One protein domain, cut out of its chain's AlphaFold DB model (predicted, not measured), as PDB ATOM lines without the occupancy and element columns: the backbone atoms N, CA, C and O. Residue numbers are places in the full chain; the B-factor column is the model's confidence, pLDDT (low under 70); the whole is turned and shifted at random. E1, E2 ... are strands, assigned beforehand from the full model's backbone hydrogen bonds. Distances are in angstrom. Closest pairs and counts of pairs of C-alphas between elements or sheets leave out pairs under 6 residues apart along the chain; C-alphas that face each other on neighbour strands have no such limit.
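This is residues 429 to 631 of the 631 residues of an uncharacterized protein of Candidatus Firestonebacteria bacterium RIFOXYA2_FULL_40_8 (UniProt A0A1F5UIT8). The printed part is wound in stacked three-sided turns, a solenoid whose walls are three sheets of parallel strands: E1 E4 E7 E10 E13 E16 E19 and E3 E6 E9 E12 E15 E18 face each other, and E2 E5 E8 E11 E14 E17 closes one side. Turn after turn, the walls gain a strand each, from E1 E2 E3 to E16 E17 E18, and E19 follows. The printed part has 203 residues with no named helix and 19 named strands, E1 to E19 along the chain; its class is all strand, with 94 residues, under half, in named elements. It is compact, with a radius of gyration of the C-alphas of 16.0 A and spans of 44 by 41 by 39 A.

Begin at Ile 429, in the first sheet: E1, residues 429 to 431, E4, 458 to 467, E7, 505 to 514, E10, 537 to 543, E13, 564 to 566, E16, 595 to 597, and E19, 622 to 624, are parallel neighbours in that order. This sheet is twisted, with C-alphas up to 6.7 A off its best plane. Look for N 431 and O 465, 2.8 A, between E1 and E4, and for N 464 and O 510, 2.9 A, between E4 and E7. The second sheet runs E2, residues 437 to 439, E5, 485 to 487, E8, 521 to 523, E11, 550 to 553, E14, 573 to 579, and E17, 605 to 611, also parallel; N 438 and O 485 of E2 and E5 are 2.9 A apart. The third runs E3, residues 442 to 446, E6, 490 to 495, E9, 526 to 531, E12, 556 to 559, E15, 582 to 585, and E18, 614 to 616, parallel too; N 443 and O 490 of E3 and E6 are 2.9 A apart. E2 runs on into E3 at 89 degrees across 2 residues. The three make a stack of sheets, face to face in turn: the best planes of the first and third are 3 degrees apart, those of the first and second 36 degrees. The closest C-alphas of E6 and E10 are those of Gly 495 and Thr 538, 5.4 A.

Find C-alpha 429 at (18.281, -25.781, 38.186), where E1 begins. E4 covers 18.0 A from first to last C-alpha and bends by 107 degrees at residue 463; E7 covers 19.9 A and bends by 97 degrees at residue 510. E6 spans 16.9 A, and E9 and E14 span 16.8 A each. E19 ends at C-alpha 624, (0.631, -21.726, 61.236).

The two C-alphas farthest apart, those of Pro 476 and Gly 588, are 48.6 A apart. The printed part has no cut. The links E3 to E4, with 11 residues, and E4 to E5, with 17, are long. The mean pLDDT of the printed part is 94.5; residues 625 to 631, ending at the chain's last residue, are under 70.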
ATOM      1  N   ILE A 429      16.958 -26.381  37.929       98.38
ATOM      2  CA  ILE A 429      18.281 -25.781  38.186       98.38
ATOM      3  C   ILE A 429      18.639 -25.832  39.678       98.38
ATOM      4  O   ILE A 429      17.799 -25.537  40.530       98.38
ATOM      5  N   TYR A 430      19.901 -26.138  39.995       97.56
ATOM      6  CA  TYR A 430      20.478 -25.979  41.335       97.56
ATOM      7  C   TYR A 430      21.510 -24.852  41.396       97.56
ATOM      8  O   TYR A 430      22.668 -25.021  41.025       97.56
ATOM      9  N   ILE A 431      21.104 -23.706  41.932       97.31
ATOM     10  CA  ILE A 431      21.965 -22.543  42.142       97.31
ATOM     11  C   ILE A 431      22.693 -22.698  43.484       97.31
ATOM     12  O   ILE A 431      22.189 -22.315  44.542       97.31
ATOM     13  N   GLY A 432      23.891 -23.282  43.418       95.62
ATOM     14  CA  GLY A 432      24.863 -23.362  44.519       95.62
ATOM     15  C   GLY A 432      25.991 -22.324  44.428       95.62
ATOM     16  O   GLY A 432      26.994 -22.452  45.128       95.62
ATOM     17  N   SER A 433      25.833 -21.331  43.550       95.06
ATOM     18  CA  SER A 433      26.830 -20.313  43.195       95.06
ATOM     19  C   SER A 433      26.265 -18.894  43.397       95.06
ATOM     20  O   SER A 433      25.134 -18.720  43.851       95.06
ATOM     21  N   ARG A 434      27.055 -17.861  43.093       95.94
ATOM     22  CA  ARG A 434      26.659 -16.443  43.190       95.94
ATOM     23  C   ARG A 434      26.625 -15.783  41.814       95.94
ATOM     24  O   ARG A 434      27.229 -16.299  40.874       95.94
ATOM     25  N   ASN A 435      25.974 -14.624  41.723       97.75
ATOM     26  CA  ASN A 435      25.894 -13.815  40.498       97.75
ATOM     27  C   ASN A 435      25.255 -14.536  39.290       97.75
ATOM     28  O   ASN A 435      25.495 -14.137  38.158       97.75
ATOM     29  N   VAL A 436      24.472 -15.595  39.511       98.56
ATOM     30  CA  VAL A 436      23.781 -16.336  38.447       98.56
ATOM     31  C   VAL A 436      22.505 -15.601  38.049       98.56
ATOM     32  O   VAL A 436      21.720 -15.195  38.913       98.56
ATOM     33  N   GLU A 437      22.262 -15.481  36.746       98.88
ATOM     34  CA  GLU A 437      21.014 -14.951  36.196       98.88
ATOM     35  C   GLU A 437      20.226 -16.049  35.478       98.88
ATOM     36  O   GLU A 437      20.751 -16.739  34.606       98.88
ATOM     37  N   VAL A 438      18.945 -16.195  35.816       98.94
ATOM     38  CA  VAL A 438      18.036 -17.159  35.185       98.94
ATOM     39  C   VAL A 438      16.788 -16.443  34.691       98.94
ATOM     40  O   VAL A 438      15.975 -15.997  35.503       98.94
ATOM     41  N   TYR A 439      16.608 -16.334  33.373       98.94
ATOM     42  CA  TYR A 439      15.505 -15.542  32.828       98.94
ATOM     43  C   TYR A 439      14.920 -16.021  31.505       98.94
ATOM     44  O   TYR A 439      15.575 -16.701  30.732       98.94
ATOM     45  N   ASN A 440      13.664 -15.673  31.224       98.81
ATOM     46  CA  ASN A 440      12.963 -16.052  29.985       98.81
ATOM     47  C   ASN A 440      12.917 -17.570  29.711       98.81
ATOM     48  O   ASN A 440      12.752 -17.993  28.568       98.81
ATOM     49  N   ASN A 441      13.069 -18.415  30.733       98.88
ATOM     50  CA  ASN A 441      12.987 -19.864  30.570       98.88
ATOM     51  C   ASN A 441      11.559 -20.369  30.794       98.88
ATOM     52  O   ASN A 441      10.741 -19.736  31.470       98.88
ATOM     53  N   VAL A 442      11.287 -21.570  30.286       98.88
ATOM     54  CA  VAL A 442      10.061 -22.318  30.565       98.88
ATOM     55  C   VAL A 442      10.396 -23.576  31.358       98.88
ATOM     56  O   VAL A 442      11.212 -24.385  30.926       98.88
ATOM     57  N   PHE A 443       9.722 -23.778  32.486       98.88
ATOM     58  CA  PHE A 443       9.872 -24.963  33.330       98.88
ATOM     59  C   PHE A 443       8.566 -25.746  33.387       98.88
ATOM     60  O   PHE A 443       7.520 -25.164  33.658       98.88
ATOM     61  N   LYS A 444       8.624 -27.062  33.193       98.75
ATOM     62  CA  LYS A 444       7.515 -27.994  33.420       98.75
ATOM     63  C   LYS A 444       7.997 -29.103  34.341       98.75
ATOM     64  O   LYS A 444       8.638 -30.045  33.891       98.75
ATOM     65  N   ILE A 445       7.720 -28.970  35.632       98.50
ATOM     66  CA  ILE A 445       8.222 -29.880  36.666       98.50
ATOM     67  C   ILE A 445       7.053 -30.622  37.299       98.50
ATOM     68  O   ILE A 445       6.035 -30.019  37.632       98.50
ATOM     69  N   SER A 446       7.208 -31.919  37.528       98.19
ATOM     70  CA  SER A 446       6.270 -32.689  38.343       98.19
ATOM     71  C   SER A 446       6.980 -33.396  39.483       98.19
ATOM     72  O   SER A 446       8.186 -33.631  39.401       98.19
ATOM     73  N   SER A 447       6.236 -33.771  40.526       97.50
ATOM     74  CA  SER A 447       6.776 -34.647  41.570       97.50
ATOM     75  C   SER A 447       7.341 -35.911  40.946       97.50
ATOM     76  O   SER A 447       6.740 -36.503  40.049       97.50
ATOM     77  N   ALA A 448       8.513 -36.314  41.423       96.50
ATOM     78  CA  ALA A 448       9.126 -37.577  41.053       96.50
ATOM     79  C   ALA A 448       8.524 -38.720  41.885       96.50
ATOM     80  O   ALA A 448       8.036 -38.460  42.987       96.50
ATOM     81  N   PRO A 449       8.571 -39.970  41.395       95.00
ATOM     82  CA  PRO A 449       8.338 -41.132  42.241       95.00
ATOM     83  C   PRO A 449       9.402 -41.214  43.343       95.00
ATOM     84  O   PRO A 449      10.439 -40.540  43.298       95.00
ATOM     85  N   ALA A 450       9.162 -42.071  44.333       94.25
ATOM     86  CA  ALA A 450      10.159 -42.344  45.352       94.25
ATOM     87  C   ALA A 450      11.449 -42.921  44.746       94.25
ATOM     88  O   ALA A 450      11.419 -43.651  43.756       94.25
ATOM     89  N   ASN A 451      12.582 -42.637  45.388       93.00
ATOM     90  CA  ASN A 451      13.877 -43.225  45.053       93.00
ATOM     91  C   ASN A 451      14.410 -44.091  46.212       93.00
ATOM     92  O   ASN A 451      13.777 -44.192  47.270       93.00
ATOM     93  N   CYS A 452      15.575 -44.721  46.022       91.25
ATOM     94  CA  CYS A 452      16.195 -45.593  47.031       91.25
ATOM     95  C   CYS A 452      16.327 -44.926  48.413       91.25
ATOM     96  O   CYS A 452      16.105 -45.575  49.439       91.25
ATOM     97  N   GLU A 453      16.637 -43.630  48.451       90.56
ATOM     98  CA  GLU A 453      16.851 -42.858  49.675       90.56
ATOM     99  C   GLU A 453      15.530 -42.450  50.347       90.56
ATOM    100  O   GLU A 453      15.403 -42.559  51.566       90.56
ATOM    101  N   TYR A 454      14.524 -42.055  49.562       92.38
ATOM    102  CA  TYR A 454      13.302 -41.409  50.052       92.38
ATOM    103  C   TYR A 454      12.020 -42.234  49.873       92.38
ATOM    104  O   TYR A 454      10.931 -41.673  49.826       92.38
ATOM    105  N   ARG A 455      12.109 -43.568  49.845       92.31
ATOM    106  CA  ARG A 455      10.930 -44.466  49.829       92.31
ATOM    107  C   ARG A 455       9.943 -44.230  50.975       92.31
ATOM    108  O   ARG A 455       8.740 -44.334  50.777       92.31
ATOM    109  N   ASP A 456      10.455 -43.932  52.164       92.69
ATOM    110  CA  ASP A 456       9.684 -43.800  53.411       92.69
ATOM    111  C   ASP A 456       9.673 -42.366  53.957       92.69
ATOM    112  O   ASP A 456       9.514 -42.155  55.158       92.69
ATOM    113  N   GLY A 457       9.929 -41.379  53.100       93.00
ATOM    114  CA  GLY A 457      10.107 -40.000  53.531       93.00
ATOM    115  C   GLY A 457       9.579 -38.997  52.525       93.00
ATOM    116  O   GLY A 457       8.671 -39.277  51.746       93.00
ATOM    117  N   GLU A 458      10.169 -37.810  52.554       94.19
ATOM    118  CA  GLU A 458       9.771 -36.702  51.702       94.19
ATOM    119  C   GLU A 458      10.836 -36.460  50.632       94.19
ATOM    120  O   GLU A 458      12.013 -36.297  50.951       94.19
ATOM    121  N   TYR A 459      10.439 -36.405  49.361       95.19
ATOM    122  CA  TYR A 459      11.368 -36.139  48.260       95.19
ATOM    123  C   TYR A 459      10.890 -34.951  47.442       95.19
ATOM    124  O   TYR A 459       9.764 -34.942  46.943       95.19
ATOM    125  N   SER A 460      11.761 -33.952  47.312       95.00
ATOM    126  CA  SER A 460      11.468 -32.739  46.556       95.00
ATOM    127  C   SER A 460      12.026 -32.780  45.143       95.00
ATOM    128  O   SER A 460      13.180 -33.131  44.896       95.00
ATOM    129  N   THR A 461      11.184 -32.319  44.231       97.12
ATOM    130  CA  THR A 461      11.545 -31.842  42.897       97.12
ATOM    131  C   THR A 461      11.333 -30.336  42.862       97.12
ATOM    132  O   THR A 461      10.428 -29.811  43.516       97.12
ATOM    133  N   SER A 462      12.186 -29.596  42.164       98.00
ATOM    134  CA  SER A 462      12.041 -28.139  42.092       98.00
ATOM    135  C   SER A 462      12.387 -27.602  40.715       98.00
ATOM    136  O   SER A 462      13.309 -28.107  40.079       98.00
ATOM    137  N   ALA A 463      11.678 -26.565  40.263       98.69
ATOM    138  CA  ALA A 463      12.095 -25.824  39.072       98.69
ATOM    139  C   ALA A 463      13.436 -25.140  39.331       98.69
ATOM    140  O   ALA A 463      14.371 -25.320  38.552       98.69
ATOM    141  N   LEU A 464      13.564 -24.461  40.472       98.62
ATOM    142  CA  LEU A 464      14.822 -23.903  40.941       98.62
ATOM    143  C   LEU A 464      15.033 -24.201  42.427       98.62
ATOM    144  O   LEU A 464      14.144 -23.993  43.256       98.62
ATOM    145  N   ARG A 465      16.240 -24.647  42.774       98.06
ATOM    146  CA  ARG A 465      16.733 -24.683  44.152       98.06
ATOM    147  C   ARG A 465      17.889 -23.709  44.293       98.06
ATOM    148  O   ARG A 465      18.854 -23.803  43.544       98.06
ATOM    149  N   ILE A 466      17.812 -22.823  45.278       98.06
ATOM    150  CA  ILE A 466      18.867 -21.869  45.623       98.06
ATOM    151  C   ILE A 466      19.352 -22.228  47.021       98.06
ATOM    152  O   ILE A 466      18.566 -22.174  47.975       98.06
ATOM    153  N   SER A 467      20.605 -22.672  47.156       96.44
ATOM    154  CA  SER A 467      21.081 -23.109  48.467       96.44
ATOM    155  C   SER A 467      22.587 -23.043  48.682       96.44
ATOM    156  O   SER A 467      23.367 -23.498  47.854       96.44
ATOM    157  N   ASP A 468      22.962 -22.576  49.873       94.75
ATOM    158  CA  ASP A 468      24.287 -22.739  50.482       94.75
ATOM    159  C   ASP A 468      24.234 -23.529  51.801       94.75
ATOM    160  O   ASP A 468      25.158 -23.459  52.615       94.75
ATOM    161  N   TYR A 469      23.140 -24.270  52.022       91.50
ATOM    162  CA  TYR A 469      22.841 -24.966  53.278       91.50
ATOM    163  C   TYR A 469      22.914 -24.042  54.505       91.50
ATOM    164  O   TYR A 469      23.432 -24.425  55.554       91.50
ATOM    165  N   ASN A 470      22.389 -22.824  54.355       92.62
ATOM    166  CA  ASN A 470      22.409 -21.766  55.361       92.62
ATOM    167  C   ASN A 470      23.822 -21.384  55.830       92.62
ATOM    168  O   ASN A 470      24.076 -21.219  57.025       92.62
ATOM    169  N   THR A 471      24.765 -21.261  54.894       94.94
ATOM    170  CA  THR A 471      26.106 -20.768  55.228       94.94
ATOM    171  C   THR A 471      25.975 -19.341  55.772       94.94
ATOM    172  O   THR A 471      25.481 -18.476  55.054       94.94
ATOM    173  N   PRO A 472      26.414 -19.046  57.010       92.56
ATOM    174  CA  PRO A 472      26.229 -17.720  57.592       92.56
ATOM    175  C   PRO A 472      27.028 -16.664  56.820       92.56
ATOM    176  O   PRO A 472      28.071 -16.965  56.236       92.56
ATOM    177  N   MET A 473      26.605 -15.399  56.884       89.62
ATOM    178  CA  MET A 473      27.312 -14.285  56.229       89.62
ATOM    179  C   MET A 473      28.790 -14.155  56.644       89.62
ATOM    180  O   MET A 473      29.607 -13.687  55.850       89.62
ATOM    181  N   THR A 474      29.135 -14.588  57.862       91.44
ATOM    182  CA  THR A 474      30.506 -14.633  58.408       91.44
ATOM    183  C   THR A 474      31.317 -15.848  57.944       91.44
ATOM    184  O   THR A 474      32.511 -15.937  58.226       91.44
ATOM    185  N   GLY A 475      30.681 -16.803  57.263       90.50
ATOM    186  CA  GLY A 475      31.313 -18.002  56.728       90.50
ATOM    187  C   GLY A 475      32.173 -17.736  55.483       90.50
ATOM    188  O   GLY A 475      32.213 -16.619  54.963       90.50
ATOM    189  N   PRO A 476      32.868 -18.771  54.969       91.81
ATOM    190  CA  PRO A 476      33.742 -18.630  53.809       91.81
ATOM    191  C   PRO A 476      32.977 -18.150  52.574       91.81
ATOM    192  O   PRO A 476      32.026 -18.798  52.148       91.81
ATOM    193  N   GLU A 477      33.451 -17.077  51.943       90.38
ATOM    194  CA  GLU A 477      32.772 -16.440  50.809       90.38
ATOM    195  C   GLU A 477      32.461 -17.392  49.654       90.38
ATOM    196  O   GLU A 477      31.351 -17.387  49.130       90.38
ATOM    197  N   LYS A 478      33.400 -18.285  49.328       88.88
ATOM    198  CA  LYS A 478      33.235 -19.306  48.283       88.88
ATOM    199  C   LYS A 478      32.081 -20.289  48.515       88.88
ATOM    200  O   LYS A 478      31.769 -21.057  47.617       88.88
ATOM    201  N   LYS A 479      31.522 -20.331  49.728       91.62
ATOM    202  CA  LYS A 479      30.372 -21.168  50.086       91.62
ATOM    203  C   LYS A 479      29.062 -20.384  50.127       91.62
ATOM    204  O   LYS A 479      28.027 -21.012  50.249       91.62
ATOM    205  N   ARG A 480      29.094 -19.049  50.069       94.88
ATOM    206  CA  ARG A 480      27.904 -18.195  50.170       94.88
ATOM    207  C   ARG A 480      27.187 -18.107  48.824       94.88
ATOM    208  O   ARG A 480      27.839 -17.937  47.793       94.88
ATOM    209  N   VAL A 481      25.856 -18.132  48.857       97.00
ATOM    210  CA  VAL A 481      24.985 -18.009  47.677       97.00
ATOM    211  C   VAL A 481      24.153 -16.732  47.783       97.00
ATOM    212  O   VAL A 481      23.269 -16.613  48.630       97.00
ATOM    213  N   TYR A 482      24.462 -15.749  46.938       97.31
ATOM    214  CA  TYR A 482      23.858 -14.414  46.964       97.31
ATOM    215  C   TYR A 482      23.966 -13.719  45.603       97.31
ATOM    216  O   TYR A 482      24.708 -14.163  44.722       97.31
ATOM    217  N   ASN A 483      23.245 -12.604  45.452       97.88
ATOM    218  CA  ASN A 483      23.202 -11.789  44.234       97.88
ATOM    219  C   ASN A 483      22.791 -12.581  42.979       97.88
ATOM    220  O   ASN A 483      23.161 -12.232  41.861       97.88
ATOM    221  N   ASN A 484      22.036 -13.665  43.162       98.75
ATOM    222  CA  ASN A 484      21.414 -14.369  42.052       98.75
ATOM    223  C   ASN A 484      20.082 -13.699  41.703       98.75
ATOM    224  O   ASN A 484      19.371 -13.224  42.596       98.75
ATOM    225  N   LYS A 485      19.741 -13.692  40.412       98.88
ATOM    226  CA  LYS A 485      18.513 -13.094  39.880       98.88
ATOM    227  C   LYS A 485      17.728 -14.124  39.088       98.88
ATOM    228  O   LYS A 485      18.265 -14.728  38.163       98.88
ATOM    229  N   VAL A 486      16.453 -14.295  39.417       98.94
ATOM    230  CA  VAL A 486      15.552 -15.190  38.685       98.94
ATOM    231  C   VAL A 486      14.318 -14.420  38.242       98.94
ATOM    232  O   VAL A 486      13.506 -14.042  39.089       98.94
ATOM    233  N   TYR A 487      14.174 -14.177  36.938       98.94
ATOM    234  CA  TYR A 487      13.127 -13.284  36.442       98.94
ATOM    235  C   TYR A 487      12.548 -13.600  35.069       98.94
ATOM    236  O   TYR A 487      13.184 -14.258  34.260       98.94
ATOM    237  N   ASN A 488      11.329 -13.139  34.784       98.88
ATOM    238  CA  ASN A 488      10.649 -13.359  33.498       98.88
ATOM    239  C   ASN A 488      10.537 -14.839  33.077       98.88
ATOM    240  O   ASN A 488      10.429 -15.149  31.890       98.88
ATOM    241  N   ASN A 489      10.581 -15.784  34.020       98.94
ATOM    242  CA  ASN A 489      10.411 -17.201  33.707       98.94
ATOM    243  C   ASN A 489       8.936 -17.596  33.764       98.94
ATOM    244  O   ASN A 489       8.158 -17.054  34.554       98.94
ATOM    245  N   LYS A 490       8.576 -18.612  32.978       98.94
ATOM    246  CA  LYS A 490       7.273 -19.271  33.043       98.94
ATOM    247  C   LYS A 490       7.419 -20.653  33.662       98.94
ATOM    248  O   LYS A 490       8.048 -21.534  33.081       98.94
ATOM    249  N   ILE A 491       6.848 -20.851  34.841       98.94
ATOM    250  CA  ILE A 491       7.063 -22.048  35.651       98.94
ATOM    251  C   ILE A 491       5.738 -22.772  35.853       98.94
ATOM    252  O   ILE A 491       4.822 -22.237  36.463       98.94
ATOM    253  N   TYR A 492       5.655 -24.009  35.381       98.88
ATOM    254  CA  TYR A 492       4.542 -24.914  35.628       98.88
ATOM    255  C   TYR A 492       5.015 -26.023  36.557       98.88
ATOM    256  O   TYR A 492       5.962 -26.745  36.230       98.88
ATOM    257  N   ILE A 493       4.351 -26.168  37.701       98.81
ATOM    258  CA  ILE A 493       4.599 -27.269  38.624       98.81
ATOM    259  C   ILE A 493       3.341 -28.097  38.860       98.81
ATOM    260  O   ILE A 493       2.243 -27.558  39.018       98.81
ATOM    261  N   THR A 494       3.515 -29.415  38.910       98.75
ATOM    262  CA  THR A 494       2.428 -30.366  39.148       98.75
ATOM    263  C   THR A 494       2.783 -31.352  40.253       98.75
ATOM    264  O   THR A 494       3.699 -32.162  40.112       98.75
ATOM    265  N   GLY A 495       2.040 -31.312  41.354       98.25
ATOM    266  CA  GLY A 495       2.115 -32.324  42.396       98.25
ATOM    267  C   GLY A 495       1.261 -33.534  42.063       98.25
ATOM    268  O   GLY A 495       0.038 -33.443  42.089       98.25
ATOM    269  N   LYS A 496       1.916 -34.665  41.823       97.06
ATOM    270  CA  LYS A 496       1.314 -35.992  41.663       97.06
ATOM    271  C   LYS A 496       1.531 -36.840  42.910       97.06
ATOM    272  O   LYS A 496       2.588 -36.755  43.543       97.06
ATOM    273  N   GLU A 497       0.545 -37.666  43.229       95.94
ATOM    274  CA  GLU A 497       0.661 -38.713  44.243       95.94
ATOM    275  C   GLU A 497       1.265 -39.993  43.661       95.94
ATOM    276  O   GLU A 497       1.163 -40.249  42.464       95.94
ATOM    277  N   TYR A 498       1.826 -40.815  44.546       95.56
ATOM    278  CA  TYR A 498       2.303 -42.162  44.238       95.56
ATOM    279  C   TYR A 498       1.738 -43.134  45.286       95.56
ATOM    280  O   TYR A 498       2.396 -43.405  46.300       95.56
ATOM    281  N   PRO A 499       0.469 -43.565  45.133       93.94
ATOM    282  CA  PRO A 499      -0.260 -44.339  46.140       93.94
ATOM    283  C   PRO A 499       0.351 -45.716  46.428       93.94
ATOM    284  O   PRO A 499       0.106 -46.278  47.493       93.94
ATOM    285  N   GLU A 500       1.177 -46.241  45.524       93.62
ATOM    286  CA  GLU A 500       1.959 -47.461  45.723       93.62
ATOM    287  C   GLU A 500       2.982 -47.351  46.873       93.62
ATOM    288  O   GLU A 500       3.424 -48.374  47.399       93.62
ATOM    289  N   TYR A 501       3.316 -46.131  47.318       94.00
ATOM    290  CA  TYR A 501       4.211 -45.881  48.449       94.00
ATOM    291  C   TYR A 501       3.447 -45.330  49.667       94.00
ATOM    292  O   TYR A 501       3.162 -44.134  49.799       94.00
ATOM    293  N   ASP A 502       3.157 -46.218  50.620       90.19
ATOM    294  CA  ASP A 502       2.369 -45.968  51.835       90.19
ATOM    295  C   ASP A 502       2.890 -44.812  52.704       90.19
ATOM    296  O   ASP A 502       2.095 -44.018  53.211       90.19
ATOM    297  N   ARG A 503       4.212 -44.663  52.821       93.06
ATOM    298  CA  ARG A 503       4.873 -43.670  53.692       93.06
ATOM    299  C   ARG A 503       5.599 -42.546  52.956       93.06
ATOM    300  O   ARG A 503       6.215 -41.698  53.591       93.06
ATOM    301  N   TYR A 504       5.500 -42.515  51.635       95.94
ATOM    302  CA  TYR A 504       6.139 -41.498  50.811       95.94
ATOM    303  C   TYR A 504       5.289 -40.230  50.699       95.94
ATOM    304  O   TYR A 504       4.079 -40.317  50.460       95.94
ATOM    305  N   LEU A 505       5.927 -39.064  50.818       96.62
ATOM    306  CA  LEU A 505       5.338 -37.766  50.501       96.62
ATOM    307  C   LEU A 505       6.091 -37.122  49.320       96.62
ATOM    308  O   LEU A 505       7.183 -36.572  49.509       96.62
ATOM    309  N   PRO A 506       5.526 -37.149  48.102       97.38
ATOM    310  CA  PRO A 506       6.074 -36.393  46.986       97.38
ATOM    311  C   PRO A 506       5.955 -34.888  47.235       97.38
ATOM    312  O   PRO A 506       4.929 -34.396  47.720       97.38
ATOM    313  N   MET A 507       6.997 -34.141  46.869       97.38
ATOM    314  CA  MET A 507       7.019 -32.685  46.971       97.38
ATOM    315  C   MET A 507       7.488 -32.041  45.663       97.38
ATOM    316  O   MET A 507       8.443 -32.500  45.030       97.38
ATOM    317  N   THR A 508       6.841 -30.947  45.267       98.12
ATOM    318  CA  THR A 508       7.175 -30.200  44.046       98.12
ATOM    319  C   THR A 508       7.094 -28.710  44.280       98.12
ATOM    320  O   THR A 508       6.051 -28.194  44.684       98.12
ATOM    321  N   TYR A 509       8.182 -28.008  43.977       98.56
ATOM    322  CA  TYR A 509       8.294 -26.576  44.221       98.56
ATOM    323  C   TYR A 509       8.663 -25.803  42.957       98.56
ATOM    324  O   TYR A 509       9.436 -26.291  42.135       98.56
ATOM    325  N   ALA A 510       8.171 -24.572  42.805       98.81
ATOM    326  CA  ALA A 510       8.784 -23.663  41.835       98.81
ATOM    327  C   ALA A 510      10.147 -23.210  42.379       98.81
ATOM    328  O   ALA A 510      11.161 -23.362  41.702       98.81
ATOM    329  N   PHE A 511      10.182 -22.787  43.645       98.81
ATOM    330  CA  PHE A 511      11.386 -22.342  44.336       98.81
ATOM    331  C   PHE A 511      11.583 -23.075  45.665       98.81
ATOM    332  O   PHE A 511      10.740 -22.993  46.560       98.81
ATOM    333  N   PHE A 512      12.732 -23.737  45.809       98.50
ATOM    334  CA  PHE A 512      13.285 -24.176  47.093       98.50
ATOM    335  C   PHE A 512      14.394 -23.202  47.498       98.50
ATOM    336  O   PHE A 512      15.403 -23.105  46.796       98.50
ATOM    337  N   ILE A 513      14.266 -22.539  48.649       98.44
ATOM    338  CA  ILE A 513      15.240 -21.548  49.131       98.44
ATOM    339  C   ILE A 513      15.793 -21.957  50.501       98.44
ATOM    340  O   ILE A 513      15.043 -22.075  51.469       98.44
ATOM    341  N   SER A 514      17.115 -22.145  50.573       97.25
ATOM    342  CA  SER A 514      17.869 -22.378  51.816       97.25
ATOM    343  C   SER A 514      19.224 -21.677  51.752       97.25
ATOM    344  O   SER A 514      20.247 -22.281  51.406       97.25
ATOM    345  N   VAL A 515      19.209 -20.373  52.032       96.88
ATOM    346  CA  VAL A 515      20.383 -19.497  51.923       96.88
ATOM    347  C   VAL A 515      20.617 -18.681  53.194       96.88
ATOM    348  O   VAL A 515      19.675 -18.141  53.779       96.88
ATOM    349  N   GLY A 516      21.883 -18.567  53.588       95.50
ATOM    350  CA  GLY A 516      22.339 -17.674  54.660       95.50
ATOM    351  C   GLY A 516      23.376 -16.644  54.197       95.50
ATOM    352  O   GLY A 516      23.604 -15.644  54.881       95.50
ATOM    353  N   GLY A 517      23.993 -16.866  53.031       90.75
ATOM    354  CA  GLY A 517      25.162 -16.126  52.566       90.75
ATOM    355  C   GLY A 517      24.888 -14.719  52.036       90.75
ATOM    356  O   GLY A 517      25.834 -13.946  51.883       90.75
ATOM    357  N   GLY A 518      23.625 -14.372  51.777       92.88
ATOM    358  CA  GLY A 518      23.190 -13.046  51.336       92.88
ATOM    359  C   GLY A 518      21.851 -13.080  50.594       92.88
ATOM    360  O   GLY A 518      21.210 -14.124  50.486       92.88
ATOM    361  N   VAL A 519      21.420 -11.922  50.091       94.94
ATOM    362  CA  VAL A 519      20.107 -11.751  49.445       94.94
ATOM    363  C   VAL A 519      20.139 -12.236  47.994       94.94
ATOM    364  O   VAL A 519      21.098 -11.988  47.261       94.94
ATOM    365  N   ASN A 520      19.059 -12.896  47.577       98.31
ATOM    366  CA  ASN A 520      18.782 -13.307  46.201       98.31
ATOM    367  C   ASN A 520      17.441 -12.701  45.755       98.31
ATOM    368  O   ASN A 520      16.576 -12.452  46.597       98.31
ATOM    369  N   GLN A 521      17.286 -12.450  44.454       98.81
ATOM    370  CA  GLN A 521      16.152 -11.717  43.882       98.81
ATOM    371  C   GLN A 521      15.327 -12.627  42.967       98.81
ATOM    372  O   GLN A 521      15.869 -13.236  42.044       98.81
ATOM    373  N   ILE A 522      14.016 -12.706  43.203       98.94
ATOM    374  CA  ILE A 522      13.085 -13.519  42.407       98.94
ATOM    375  C   ILE A 522      11.901 -12.647  41.998       98.94
ATOM    376  O   ILE A 522      11.068 -12.305  42.842       98.94
ATOM    377  N   TYR A 523      11.814 -12.277  40.721       98.94
ATOM    378  CA  TYR A 523      10.841 -11.275  40.299       98.94
ATOM    379  C   TYR A 523      10.292 -11.427  38.887       98.94
ATOM    380  O   TYR A 523      10.885 -12.095  38.061       98.94
ATOM    381  N   ASP A 524       9.135 -10.830  38.606       98.88
ATOM    382  CA  ASP A 524       8.494 -10.847  37.279       98.88
ATOM    383  C   ASP A 524       8.273 -12.266  36.688       98.88
ATOM    384  O   ASP A 524       8.147 -12.440  35.476       98.88
ATOM    385  N   ASN A 525       8.226 -13.320  37.516       98.94
ATOM    386  CA  ASN A 525       7.961 -14.683  37.041       98.94
ATOM    387  C   ASN A 525       6.453 -14.973  36.991       98.94
ATOM    388  O   ASN A 525       5.689 -14.540  37.860       98.94
ATOM    389  N   GLU A 526       6.031 -15.789  36.024       98.94
ATOM    390  CA  GLU A 526       4.682 -16.354  35.969       98.94
ATOM    391  C   GLU A 526       4.711 -17.821  36.417       98.94
ATOM    392  O   GLU A 526       5.349 -18.667  35.791       98.94
ATOM    393  N   ILE A 527       4.024 -18.127  37.517       98.94
ATOM    394  CA  ILE A 527       4.085 -19.414  38.212       98.94
ATOM    395  C   ILE A 527       2.691 -20.041  38.249       98.94
ATOM    396  O   ILE A 527       1.737 -19.441  38.743       98.94
ATOM    397  N   PHE A 528       2.583 -21.275  37.771       98.88
ATOM    398  CA  PHE A 528       1.373 -22.086  37.775       98.88
ATOM    399  C   PHE A 528       1.585 -23.291  38.683       98.88
ATOM    400  O   PHE A 528       2.469 -24.112  38.440       98.88
ATOM    401  N   VAL A 529       0.770 -23.389  39.729       98.88
ATOM    402  CA  VAL A 529       0.841 -24.435  40.747       98.88
ATOM    403  C   VAL A 529      -0.417 -25.288  40.667       98.88
ATOM    404  O   VAL A 529      -1.520 -24.795  40.899       98.88
ATOM    405  N   ASN A 530      -0.247 -26.568  40.352       98.56
ATOM    406  CA  ASN A 530      -1.335 -27.536  40.327       98.56
ATOM    407  C   ASN A 530      -1.026 -28.711  41.261       98.56
ATOM    408  O   ASN A 530      -0.064 -29.439  41.035       98.56
ATOM    409  N   SER A 531      -1.835 -28.913  42.294       97.75
ATOM    410  CA  SER A 531      -1.821 -30.131  43.111       97.75
ATOM    411  C   SER A 531      -2.937 -31.064  42.651       97.75
ATOM    412  O   SER A 531      -4.105 -30.679  42.706       97.75
ATOM    413  N   GLU A 532      -2.601 -32.277  42.212       95.62
ATOM    414  CA  GLU A 532      -3.562 -33.279  41.717       95.62
ATOM    415  C   GLU A 532      -4.040 -34.243  42.815       95.62
ATOM    416  O   GLU A 532      -4.901 -35.087  42.575       95.62
ATOM    417  N   GLY A 533      -3.517 -34.108  44.037       89.06
ATOM    418  CA  GLY A 533      -3.868 -34.966  45.162       89.06
ATOM    419  C   GLY A 533      -3.784 -34.280  46.526       89.06
ATOM    420  O   GLY A 533      -3.426 -33.108  46.643       89.06
ATOM    421  N   LYS A 534      -4.147 -35.036  47.563       88.62
ATOM    422  CA  LYS A 534      -4.119 -34.665  48.985       88.62
ATOM    423  C   LYS A 534      -2.835 -35.115  49.695       88.62
ATOM    424  O   LYS A 534      -2.437 -34.485  50.670       88.62
ATOM    425  N   LYS A 535      -2.193 -36.191  49.234       94.00
ATOM    426  CA  LYS A 535      -0.938 -36.754  49.755       94.00
ATOM    427  C   LYS A 535       0.250 -36.338  48.881       94.00
ATOM    428  O   LYS A 535       1.051 -37.154  48.432       94.00
ATOM    429  N   VAL A 536       0.343 -35.043  48.620       96.19
ATOM    430  CA  VAL A 536       1.431 -34.405  47.878       96.19
ATOM    431  C   VAL A 536       1.579 -32.974  48.378       96.19
ATOM    432  O   VAL A 536       0.606 -32.355  48.810       96.19
ATOM    433  N   ARG A 537       2.801 -32.445  48.347       96.38
ATOM    434  CA  ARG A 537       3.069 -31.052  48.704       96.38
ATOM    435  C   ARG A 537       3.484 -30.266  47.473       96.38
ATOM    436  O   ARG A 537       4.503 -30.568  46.857       96.38
ATOM    437  N   THR A 538       2.726 -29.232  47.129       98.25
ATOM    438  CA  THR A 538       2.999 -28.414  45.940       98.25
ATOM    439  C   THR A 538       2.961 -26.943  46.299       98.25
ATOM    440  O   THR A 538       1.945 -26.458  46.785       98.25
ATOM    441  N   LEU A 539       4.076 -26.237  46.098       98.50
ATOM    442  CA  LEU A 539       4.242 -24.845  46.529       98.50
ATOM    443  C   LEU A 539       4.941 -24.031  45.441       98.50
ATOM    444  O   LEU A 539       5.885 -24.503  44.815       98.50
ATOM    445  N   ALA A 540       4.554 -22.771  45.266       98.81
ATOM    446  CA  ALA A 540       5.384 -21.831  44.524       98.81
ATOM    447  C   ALA A 540       6.698 -21.567  45.284       98.81
ATOM    448  O   ALA A 540       7.771 -21.654  44.697       98.81
ATOM    449  N   PHE A 541       6.627 -21.319  46.594       98.81
ATOM    450  CA  PHE A 541       7.795 -20.987  47.413       98.81
ATOM    451  C   PHE A 541       7.862 -21.858  48.670       98.81
ATOM    452  O   PHE A 541       6.958 -21.826  49.505       98.81
ATOM    453  N   PHE A 542       8.958 -22.605  48.805       98.31
ATOM    454  CA  PHE A 542       9.344 -23.352  50.001       98.31
ATOM    455  C   PHE A 542      10.636 -22.742  50.560       98.31
ATOM    456  O   PHE A 542      11.706 -22.895  49.965       98.31
ATOM    457  N   ILE A 543      10.531 -22.013  51.674       98.31
ATOM    458  CA  ILE A 543      11.632 -21.233  52.257       98.31
ATOM    459  C   ILE A 543      11.909 -21.735  53.672       98.31
ATOM    460  O   ILE A 543      11.136 -21.474  54.596       98.31
ATOM    461  N   GLY A 544      13.016 -22.450  53.853       96.25
ATOM    462  CA  GLY A 544      13.378 -23.060  55.131       96.25
ATOM    463  C   GLY A 544      14.877 -23.286  55.239       96.25
ATOM    464  O   GLY A 544      15.566 -23.431  54.231       96.25
ATOM    465  N   GLY A 545      15.396 -23.275  56.466       95.75
ATOM    466  CA  GLY A 545      16.839 -23.270  56.715       95.75
ATOM    467  C   GLY A 545      17.502 -22.098  55.992       95.75
ATOM    468  O   GLY A 545      18.387 -22.312  55.164       95.75
ATOM    469  N   SER A 546      16.992 -20.885  56.211       96.50
ATOM    470  CA  SER A 546      17.413 -19.698  55.466       96.50
ATOM    471  C   SER A 546      17.416 -18.446  56.335       96.50
ATOM    472  O   SER A 546      16.364 -17.925  56.685       96.50
ATOM    473  N   ASP A 547      18.593 -17.908  56.627       96.50
ATOM    474  CA  ASP A 547      18.722 -16.625  57.322       96.50
ATOM    475  C   ASP A 547      18.511 -15.418  56.393       96.50
ATOM    476  O   ASP A 547      18.321 -14.300  56.871       96.50
ATOM    477  N   GLN A 548      18.550 -15.622  55.073       96.44
ATOM    478  CA  GLN A 548      18.384 -14.587  54.048       96.44
ATOM    479  C   GLN A 548      17.378 -15.025  52.974       96.44
ATOM    480  O   GLN A 548      17.728 -15.163  51.805       96.44
ATOM    481  N   GLY A 549      16.122 -15.255  53.363       94.50
ATOM    482  CA  GLY A 549      15.112 -15.887  52.506       94.50
ATOM    483  C   GLY A 549      14.777 -15.149  51.200       94.50
ATOM    484  O   GLY A 549      14.202 -15.759  50.299       94.50
ATOM    485  N   GLY A 550      15.195 -13.888  51.056       96.12
ATOM    486  CA  GLY A 550      15.330 -13.213  49.764       96.12
ATOM    487  C   GLY A 550      14.325 -12.089  49.526       96.12
ATOM    488  O   GLY A 550      13.483 -11.781  50.369       96.12
ATOM    489  N   ASP A 551      14.451 -11.469  48.353       98.62
ATOM    490  CA  ASP A 551      13.568 -10.411  47.869       98.62
ATOM    491  C   ASP A 551      12.724 -10.934  46.699       98.62
ATOM    492  O   ASP A 551      13.250 -11.290  45.641       98.62
ATOM    493  N   ILE A 552      11.415 -11.050  46.924       98.88
ATOM    494  CA  ILE A 552      10.472 -11.771  46.068       98.88
ATOM    495  C   ILE A 552       9.353 -10.816  45.658       98.88
ATOM    496  O   ILE A 552       8.494 -10.477  46.482       98.88
ATOM    497  N   TYR A 553       9.332 -10.392  44.392       98.88
ATOM    498  CA  TYR A 553       8.414  -9.333  43.975       98.88
ATOM    499  C   TYR A 553       7.903  -9.394  42.545       98.88
ATOM    500  O   TYR A 553       8.506 -10.011  41.686       98.88
ATOM    501  N   ASN A 554       6.760  -8.760  42.281       98.88
ATOM    502  CA  ASN A 554       6.124  -8.716  40.956       98.88
ATOM    503  C   ASN A 554       5.847 -10.091  40.311       98.88
ATOM    504  O   ASN A 554       5.572 -10.181  39.116       98.88
ATOM    505  N   ASN A 555       5.893 -11.186  41.073       98.94
ATOM    506  CA  ASN A 555       5.574 -12.503  40.540       98.94
ATOM    507  C   ASN A 555       4.054 -12.670  40.453       98.94
ATOM    508  O   ASN A 555       3.299 -12.209  41.316       98.94
ATOM    509  N   LYS A 556       3.597 -13.390  39.430       98.94
ATOM    510  CA  LYS A 556       2.196 -13.771  39.252       98.94
ATOM    511  C   LYS A 556       2.043 -15.266  39.502       98.94
ATOM    512  O   LYS A 556       2.562 -16.076  38.742       98.94
ATOM    513  N   ILE A 557       1.303 -15.630  40.543       98.94
ATOM    514  CA  ILE A 557       1.119 -17.010  40.996       98.94
ATOM    515  C   ILE A 557      -0.337 -17.412  40.783       98.94
ATOM    516  O   ILE A 557      -1.225 -16.849  41.414       98.94
ATOM    517  N   THR A 558      -0.589 -18.400  39.930       98.88
ATOM    518  CA  THR A 558      -1.908 -19.032  39.772       98.88
ATOM    519  C   THR A 558      -1.870 -20.410  40.418       98.88
ATOM    520  O   THR A 558      -1.012 -21.214  40.064       98.88
ATOM    521  N   THR A 559      -2.751 -20.685  41.380       98.75
ATOM    522  CA  THR A 559      -2.649 -21.894  42.219       98.75
ATOM    523  C   THR A 559      -4.002 -22.445  42.661       98.75
ATOM    524  O   THR A 559      -4.943 -21.682  42.886       98.75
ATOM    525  N   ASN A 560      -4.092 -23.767  42.835       98.38
ATOM    526  CA  ASN A 560      -5.237 -24.442  43.458       98.38
ATOM    527  C   ASN A 560      -5.017 -24.826  44.938       98.38
ATOM    528  O   ASN A 560      -5.903 -25.408  45.559       98.38
ATOM    529  N   VAL A 561      -3.851 -24.499  45.503       97.62
ATOM    530  CA  VAL A 561      -3.449 -24.788  46.893       97.62
ATOM    531  C   VAL A 561      -2.691 -23.608  47.510       97.62
ATOM    532  O   VAL A 561      -2.302 -22.685  46.793       97.62
ATOM    533  N   THR A 562      -2.436 -23.634  48.827       97.75
ATOM    534  CA  THR A 562      -1.553 -22.660  49.502       97.75
ATOM    535  C   THR A 562      -0.182 -22.622  48.814       97.75
ATOM    536  O   THR A 562       0.523 -23.623  48.851       97.75
ATOM    537  N   PRO A 563       0.224 -21.502  48.188       98.38
ATOM    538  CA  PRO A 563       1.423 -21.462  47.353       98.38
ATOM    539  C   PRO A 563       2.728 -21.153  48.100       98.38
ATOM    540  O   PRO A 563       3.793 -21.373  47.528       98.38
ATOM    541  N   VAL A 564       2.691 -20.609  49.319       98.62
ATOM    542  CA  VAL A 564       3.898 -20.114  50.008       98.62
ATOM    543  C   VAL A 564       4.007 -20.703  51.409       98.62
ATOM    544  O   VAL A 564       3.083 -20.567  52.211       98.62
ATOM    545  N   TRP A 565       5.163 -21.294  51.725       97.75
ATOM    546  CA  TRP A 565       5.520 -21.722  53.075       97.75
ATOM    547  C   TRP A 565       6.904 -21.204  53.476       97.75
ATOM    548  O   TRP A 565       7.896 -21.451  52.789       97.75
ATOM    549  N   ILE A 566       6.950 -20.484  54.596       97.81
ATOM    550  CA  ILE A 566       8.153 -19.879  55.170       97.81
ATOM    551  C   ILE A 566       8.353 -20.419  56.588       97.81
ATOM    552  O   ILE A 566       7.408 -20.414  57.376       97.81
ATOM    553  N   GLY A 567       9.566 -20.865  56.916       95.50
ATOM    554  CA  GLY A 567       9.844 -21.584  58.162       95.50
ATOM    555  C   GLY A 567       9.256 -22.989  58.073       95.50
ATOM    556  O   GLY A 567       8.196 -23.269  58.626       95.50
ATOM    557  N   THR A 568       9.890 -23.841  57.276       94.50
ATOM    558  CA  THR A 568       9.351 -25.154  56.902       94.50
ATOM    559  C   THR A 568       9.922 -26.275  57.769       94.50
ATOM    560  O   THR A 568      10.733 -26.043  58.668       94.50
ATOM    561  N   ASP A 569       9.545 -27.516  57.475       91.69
ATOM    562  CA  ASP A 569      10.181 -28.710  58.043       91.69
ATOM    563  C   ASP A 569      11.683 -28.832  57.751       91.69
ATOM    564  O   ASP A 569      12.396 -29.490  58.511       91.69
ATOM    565  N   TYR A 570      12.183 -28.133  56.730       93.56
ATOM    566  CA  TYR A 570      13.612 -28.033  56.445       93.56
ATOM    567  C   TYR A 570      14.361 -27.111  57.424       93.56
ATOM    568  O   TYR A 570      15.579 -27.217  57.563       93.56
ATOM    569  N   GLY A 571      13.657 -26.217  58.127       94.94
ATOM    570  CA  GLY A 571      14.232 -25.350  59.155       94.94
ATOM    571  C   GLY A 571      13.637 -23.937  59.188       94.94
ATOM    572  O   GLY A 571      12.799 -23.587  58.353       94.94
ATOM    573  N   PRO A 572      14.101 -23.088  60.125       95.56
ATOM    574  CA  PRO A 572      13.613 -21.720  60.271       95.56
ATOM    575  C   PRO A 572      13.953 -20.853  59.053       95.56
ATOM    576  O   PRO A 572      14.881 -21.154  58.296       95.56
ATOM    577  N   ALA A 573      13.217 -19.758  58.876       96.62
ATOM    578  CA  ALA A 573      13.457 -18.790  57.815       96.62
ATOM    579  C   ALA A 573      13.379 -17.345  58.323       96.62
ATOM    580  O   ALA A 573      12.510 -17.004  59.130       96.62
ATOM    581  N   LYS A 574      14.277 -16.487  57.830       96.75
ATOM    582  CA  LYS A 574      14.373 -15.075  58.208       96.75
ATOM    583  C   LYS A 574      14.535 -14.165  56.996       96.75
ATOM    584  O   LYS A 574      15.022 -14.596  55.954       96.75
ATOM    585  N   ASN A 575      14.194 -12.889  57.180       97.25
ATOM    586  CA  ASN A 575      14.466 -11.806  56.226       97.25
ATOM    587  C   ASN A 575      13.900 -12.102  54.824       97.25
ATOM    588  O   ASN A 575      14.628 -12.097  53.831       97.25
ATOM    589  N   VAL A 576      12.599 -12.395  54.763       98.25
ATOM    590  CA  VAL A 576      11.869 -12.572  53.500       98.25
ATOM    591  C   VAL A 576      11.075 -11.305  53.217       98.25
ATOM    592  O   VAL A 576      10.180 -10.950  53.988       98.25
ATOM    593  N   ASN A 577      11.363 -10.663  52.089       98.50
ATOM    594  CA  ASN A 577      10.587  -9.538  51.582       98.50
ATOM    595  C   ASN A 577       9.704 -10.029  50.435       98.50
ATOM    596  O   ASN A 577      10.206 -10.351  49.365       98.50
ATOM    597  N   PHE A 578       8.392 -10.102  50.657       98.62
ATOM    598  CA  PHE A 578       7.421 -10.596  49.683       98.62
ATOM    599  C   PHE A 578       6.445  -9.475  49.312       98.62
ATOM    600  O   PHE A 578       5.494  -9.190  50.051       98.62
ATOM    601  N   HIS A 579       6.679  -8.802  48.183       98.69
ATOM    602  CA  HIS A 579       5.939  -7.582  47.842       98.69
ATOM    603  C   HIS A 579       5.526  -7.451  46.381       98.69
ATOM    604  O   HIS A 579       6.144  -8.030  45.503       98.69
ATOM    605  N   ASN A 580       4.451  -6.711  46.104       98.75
ATOM    606  CA  ASN A 580       3.929  -6.489  44.746       98.75
ATOM    607  C   ASN A 580       3.590  -7.773  43.959       98.75
ATOM    608  O   ASN A 580       3.449  -7.744  42.736       98.75
ATOM    609  N   ASN A 581       3.458  -8.923  44.623       98.88
ATOM    610  CA  ASN A 581       3.106 -10.168  43.950       98.88
ATOM    611  C   ASN A 581       1.588 -10.253  43.766       98.88
ATOM    612  O   ASN A 581       0.810  -9.753  44.579       98.88
ATOM    613  N   THR A 582       1.155 -10.944  42.715       98.88
ATOM    614  CA  THR A 582      -0.258 -11.265  42.494       98.88
ATOM    615  C   THR A 582      -0.488 -12.754  42.714       98.88
ATOM    616  O   THR A 582       0.093 -13.572  42.006       98.88
ATOM    617  N   ILE A 583      -1.374 -13.116  43.643       98.88
ATOM    618  CA  ILE A 583      -1.816 -14.498  43.867       98.88
ATOM    619  C   ILE A 583      -3.250 -14.652  43.359       98.88
ATOM    620  O   ILE A 583      -4.148 -13.903  43.736       98.88
ATOM    621  N   ILE A 584      -3.457 -15.630  42.482       98.88
ATOM    622  CA  ILE A 584      -4.710 -15.904  41.785       98.88
ATOM    623  C   ILE A 584      -5.159 -17.319  42.150       98.88
ATOM    624  O   ILE A 584      -4.446 -18.290  41.883       98.88
ATOM    625  N   LYS A 585      -6.348 -17.442  42.746       98.62
ATOM    626  CA  LYS A 585      -7.000 -18.739  42.952       98.62
ATOM    627  C   LYS A 585      -7.425 -19.307  41.599       98.62
ATOM    628  O   LYS A 585      -8.129 -18.636  40.847       98.62
ATOM    629  N   ALA A 586      -6.982 -20.521  41.291       98.00
ATOM    630  CA  ALA A 586      -7.405 -21.239  40.096       98.00
ATOM    631  C   ALA A 586      -8.914 -21.528  40.140       98.00
ATOM    632  O   ALA A 586      -9.501 -21.709  41.210       98.00
ATOM    633  N   GLU A 587      -9.547 -21.576  38.970       96.06
ATOM    634  CA  GLU A 587     -10.964 -21.920  38.853       96.06
ATOM    635  C   GLU A 587     -11.240 -23.317  39.437       96.06
ATOM    636  O   GLU A 587     -10.454 -24.246  39.249       96.06
ATOM    637  N   GLY A 588     -12.333 -23.457  40.192       94.50
ATOM    638  CA  GLY A 588     -12.718 -24.720  40.833       94.50
ATOM    639  C   GLY A 588     -11.881 -25.132  42.052       94.50
ATOM    640  O   GLY A 588     -12.189 -26.148  42.671       94.50
ATOM    641  N   ALA A 589     -10.852 -24.367  42.432       96.38
ATOM    642  CA  ALA A 589     -10.058 -24.659  43.621       96.38
ATOM    643  C   ALA A 589     -10.840 -24.397  44.919       96.38
ATOM    644  O   ALA A 589     -11.549 -23.393  45.042       96.38
ATOM    645  N   SER A 590     -10.644 -25.272  45.910       94.81
ATOM    646  CA  SER A 590     -11.095 -25.046  47.286       94.81
ATOM    647  C   SER A 590     -10.474 -23.777  47.869       94.81
ATOM    648  O   SER A 590      -9.407 -23.331  47.443       94.81
ATOM    649  N   ASP A 591     -11.115 -23.210  48.889       95.94
ATOM    650  CA  ASP A 591     -10.541 -22.076  49.602       95.94
ATOM    651  C   ASP A 591      -9.256 -22.467  50.341       95.94
ATOM    652  O   ASP A 591      -9.147 -23.534  50.947       95.94
ATOM    653  N   PHE A 592      -8.277 -21.568  50.301       95.94
ATOM    654  CA  PHE A 592      -7.004 -21.697  50.994       95.94
ATOM    655  C   PHE A 592      -6.519 -20.326  51.455       95.94
ATOM    656  O   PHE A 592      -6.913 -19.284  50.921       95.94
ATOM    657  N   LYS A 593      -5.616 -20.325  52.436       97.31
ATOM    658  CA  LYS A 593      -4.854 -19.129  52.792       97.31
ATOM    659  C   LYS A 593      -3.544 -19.093  52.000       97.31
ATOM    660  O   LYS A 593      -2.921 -20.144  51.831       97.31
ATOM    661  N   PRO A 594      -3.129 -17.923  51.484       97.62
ATOM    662  CA  PRO A 594      -1.978 -17.812  50.591       97.62
ATOM    663  C   PRO A 594      -0.632 -18.112  51.265       97.62
ATOM    664  O   PRO A 594       0.314 -18.484  50.573       97.62
ATOM    665  N   PHE A 595      -0.541 -17.988  52.593       97.88
ATOM    666  CA  PHE A 595       0.706 -18.178  53.328       97.88
ATOM    667  C   PHE A 595       0.574 -19.229  54.432       97.88
ATOM    668  O   PHE A 595      -0.417 -19.272  55.167       97.88
ATOM    669  N   ARG A 596       1.625 -20.033  54.588       96.00
ATOM    670  CA  ARG A 596       1.914 -20.817  55.789       96.00
ATOM    671  C   ARG A 596       3.197 -20.297  56.429       96.00
ATOM    672  O   ARG A 596       4.209 -20.164  55.742       96.00
ATOM    673  N   LEU A 597       3.156 -20.008  57.725       95.06
ATOM    674  CA  LEU A 597       4.304 -19.560  58.506       95.06
ATOM    675  C   LEU A 597       4.590 -20.544  59.636       95.06
ATOM    676  O   LEU A 597       3.747 -20.774  60.503       95.06
ATOM    677  N   GLY A 598       5.806 -21.067  59.631       90.75
ATOM    678  CA  GLY A 598       6.334 -21.927  60.667       90.75
ATOM    679  C   GLY A 598       5.830 -23.370  60.646       90.75
ATOM    680  O   GLY A 598       4.942 -23.746  59.868       90.75
ATOM    681  N   ASP A 599       6.432 -24.180  61.520       87.44
ATOM    682  CA  ASP A 599       6.114 -25.602  61.691       87.44
ATOM    683  C   ASP A 599       6.511 -26.144  63.083       87.44
ATOM    684  O   ASP A 599       7.177 -27.168  63.214       87.44
ATOM    685  N   GLY A 600       6.145 -25.425  64.147       80.50
ATOM    686  CA  GLY A 600       6.493 -25.760  65.535       80.50
ATOM    687  C   GLY A 600       7.709 -24.989  66.073       80.50
ATOM    688  O   GLY A 600       8.241 -24.100  65.411       80.50
ATOM    689  N   GLU A 601       8.149 -25.326  67.294       73.06
ATOM    690  CA  GLU A 601       9.017 -24.476  68.141       73.06
ATOM    691  C   GLU A 601      10.361 -24.054  67.517       73.06
ATOM    692  O   GLU A 601      10.842 -22.961  67.794       73.06
ATOM    693  N   ASN A 602      10.955 -24.871  66.639       81.06
ATOM    694  CA  ASN A 602      12.276 -24.606  66.038       81.06
ATOM    695  C   ASN A 602      12.228 -24.327  64.529       81.06
ATOM    696  O   ASN A 602      13.259 -24.293  63.855       81.06
ATOM    697  N   ARG A 603      11.028 -24.158  63.979       89.31
ATOM    698  CA  ARG A 603      10.789 -23.918  62.554       89.31
ATOM    699  C   ARG A 603      10.042 -22.600  62.439       89.31
ATOM    700  O   ARG A 603       8.880 -22.570  62.065       89.31
ATOM    701  N   THR A 604      10.691 -21.524  62.877       92.38
ATOM    702  CA  THR A 604      10.100 -20.185  62.972       92.38
ATOM    703  C   THR A 604      10.217 -19.418  61.655       92.38
ATOM    704  O   THR A 604      11.091 -19.690  60.828       92.38
ATOM    705  N   ALA A 605       9.331 -18.441  61.468       93.62
ATOM    706  CA  ALA A 605       9.409 -17.454  60.398       93.62
ATOM    707  C   ALA A 605       9.569 -16.061  61.025       93.62
ATOM    708  O   ALA A 605       8.674 -15.590  61.722       93.62
ATOM    709  N   GLU A 606      10.710 -15.406  60.809       93.81
ATOM    710  CA  GLU A 606      11.060 -14.147  61.480       93.81
ATOM    711  C   GLU A 606      11.358 -13.029  60.479       93.81
ATOM    712  O   GLU A 606      12.026 -13.245  59.470       93.81
ATOM    713  N   LYS A 607      10.938 -11.794  60.788       94.75
ATOM    714  CA  LYS A 607      11.187 -10.615  59.931       94.75
ATOM    715  C   LYS A 607      10.679 -10.835  58.500       94.75
ATOM    716  O   LYS A 607      11.414 -10.669  57.528       94.75
ATOM    717  N   ILE A 608       9.422 -11.261  58.404       96.44
ATOM    718  CA  ILE A 608       8.735 -11.506  57.138       96.44
ATOM    719  C   ILE A 608       7.906 -10.273  56.802       96.44
ATOM    720  O   ILE A 608       7.092  -9.841  57.617       96.44
ATOM    721  N   ILE A 609       8.120  -9.709  55.620       97.00
ATOM    722  CA  ILE A 609       7.402  -8.525  55.150       97.00
ATOM    723  C   ILE A 609       6.480  -8.938  54.009       97.00
ATOM    724  O   ILE A 609       6.948  -9.384  52.964       97.00
ATOM    725  N   PHE A 610       5.176  -8.732  54.193       96.94
ATOM    726  CA  PHE A 610       4.182  -8.795  53.124       96.94
ATOM    727  C   PHE A 610       3.714  -7.378  52.810       96.94
ATOM    728  O   PHE A 610       3.124  -6.728  53.669       96.94
ATOM    729  N   LYS A 611       3.965  -6.888  51.595       97.50
ATOM    730  CA  LYS A 611       3.631  -5.508  51.218       97.50
ATOM    731  C   LYS A 611       3.024  -5.435  49.819       97.50
ATOM    732  O   LYS A 611       3.535  -6.063  48.906       97.50
ATOM    733  N   ASP A 612       1.938  -4.685  49.651       97.88
ATOM    734  CA  ASP A 612       1.355  -4.358  48.337       97.88
ATOM    735  C   ASP A 612       1.039  -5.580  47.438       97.88
ATOM    736  O   ASP A 612       1.040  -5.502  46.212       97.88
ATOM    737  N   ASN A 613       0.755  -6.741  48.043       98.31
ATOM    738  CA  ASN A 613       0.380  -7.951  47.307       98.31
ATOM    739  C   ASN A 613      -1.110  -7.925  46.931       98.31
ATOM    740  O   ASN A 613      -1.959  -7.512  47.723       98.31
ATOM    741  N   ILE A 614      -1.433  -8.431  45.742       98.62
ATOM    742  CA  ILE A 614      -2.798  -8.497  45.207       98.62
ATOM    743  C   ILE A 614      -3.301  -9.941  45.274       98.62
ATOM    744  O   ILE A 614      -2.647 -10.855  44.777       98.62
ATOM    745  N   PHE A 615      -4.502 -10.146  45.818       98.50
ATOM    746  CA  PHE A 615      -5.155 -11.456  45.903       98.50
ATOM    747  C   PHE A 615      -6.427 -11.458  45.052       98.50
ATOM    748  O   PHE A 615      -7.285 -10.589  45.202       98.50
ATOM    749  N   LYS A 616      -6.543 -12.409  44.119       98.50
ATOM    750  CA  LYS A 616      -7.691 -12.550  43.210       98.50
ATOM    751  C   LYS A 616      -8.357 -13.904  43.428       98.50
ATOM    752  O   LYS A 616      -7.735 -14.940  43.211       98.50
ATOM    753  N   GLY A 617      -9.620 -13.899  43.849       97.38
ATOM    754  CA  GLY A 617     -10.374 -15.124  44.147       97.38
ATOM    755  C   GLY A 617      -9.997 -15.803  45.471       97.38
ATOM    756  O   GLY A 617     -10.577 -16.832  45.808       97.38
ATOM    757  N   CYS A 618      -9.066 -15.233  46.236       96.62
ATOM    758  CA  CYS A 618      -8.743 -15.606  47.611       96.62
ATOM    759  C   CYS A 618      -8.509 -14.343  48.451       96.62
ATOM    760  O   CYS A 618      -8.316 -13.255  47.908       96.62
ATOM    761  N   GLU A 619      -8.527 -14.491  49.771       95.56
ATOM    762  CA  GLU A 619      -8.212 -13.413  50.709       95.56
ATOM    763  C   GLU A 619      -6.800 -13.575  51.262       95.56
ATOM    764  O   GLU A 619      -6.300 -14.697  51.407       95.56
ATOM    765  N   PHE A 620      -6.186 -12.459  51.659       95.81
ATOM    766  CA  PHE A 620      -4.991 -12.516  52.488       95.81
ATOM    767  C   PHE A 620      -5.254 -13.361  53.743       95.81
ATOM    768  O   PHE A 620      -6.315 -13.309  54.369       95.81
ATOM    769  N   GLY A 621      -4.260 -14.150  54.123       94.56
ATOM    770  CA  GLY A 621      -4.275 -14.855  55.386       94.56
ATOM    771  C   GLY A 621      -3.081 -15.773  55.535       94.56
ATOM    772  O   GLY A 621      -2.420 -16.148  54.562       94.56
ATOM    773  N   ILE A 622      -2.831 -16.121  56.788       93.62
ATOM    774  CA  ILE A 622      -1.707 -16.933  57.222       93.62
ATOM    775  C   ILE A 622      -2.261 -18.148  57.960       93.62
ATOM    776  O   ILE A 622      -3.221 -18.048  58.722       93.62
ATOM    777  N   THR A 623      -1.645 -19.298  57.722       90.31
ATOM    778  CA  THR A 623      -1.806 -20.519  58.516       90.31
ATOM    779  C   THR A 623      -0.502 -20.809  59.254       90.31
ATOM    780  O   THR A 623       0.571 -20.493  58.743       90.31
ATOM    781  N   GLY A 624      -0.562 -21.394  60.450       77.44
ATOM    782  CA  GLY A 624       0.631 -21.726  61.236       77.44
ATOM    783  C   GLY A 624       0.374 -21.770  62.740       77.44
ATOM    784  O   GLY A 624      -0.745 -21.528  63.193       77.44
ATOM    785  N   GLN A 625       1.414 -22.104  63.506       58.22
ATOM    786  CA  GLN A 625       1.416 -22.065  64.971       58.22
ATOM    787  C   GLN A 625       2.282 -20.882  65.438       58.22
ATOM    788  O   GLN A 625       3.453 -20.817  65.072       58.22
ATOM    789  N   GLY A 626       1.724 -19.953  66.227       55.31
ATOM    790  CA  GLY A 626       2.471 -18.847  66.848       55.31
ATOM    791  C   GLY A 626       1.663 -17.559  67.064       55.31
ATOM    792  O   GLY A 626       0.566 -17.404  66.530       55.31
ATOM    793  N   GLU A 627       2.216 -16.632  67.853       51.06
ATOM    794  CA  GLU A 627       1.702 -15.264  68.000       51.06
ATOM    795  C   GLU A 627       2.183 -14.392  66.831       51.06
ATOM    796  O   GLU A 627       3.383 -14.221  66.611       51.06
ATOM    797  N   TYR A 628       1.245 -13.818  66.075       56.38
ATOM    798  CA  TYR A 628       1.554 -12.910  64.972       56.38
ATOM    799  C   TYR A 628       1.484 -11.467  65.463       56.38
ATOM    800  O   TYR A 628       0.418 -10.976  65.832       56.38
ATOM    801  N   THR A 629       2.613 -10.764  65.439       50.78
ATOM    802  CA  THR A 629       2.624  -9.316  65.663       50.78
ATOM    803  C   THR A 629       2.492  -8.610  64.319       50.78
ATOM    804  O   THR A 629       3.456  -8.483  63.571       50.78
ATOM    805  N   ASN A 630       1.274  -8.161  64.000       45.88
ATOM    806  CA  ASN A 630       1.067  -7.214  62.907       45.88
ATOM    807  C   ASN A 630       1.685  -5.871  63.317       45.88
ATOM    808  O   ASN A 630       1.281  -5.292  64.328       45.88
ATOM    809  N   LYS A 631       2.668  -5.399  62.551       46.94
ATOM    810  CA  LYS A 631       3.205  -4.040  62.637       46.94
ATOM    811  C   LYS A 631       3.010  -3.326  61.317       46.94
ATOM    812  O   LYS A 631       3.253  -3.980  60.279       46.94
TER     813      LYS A 631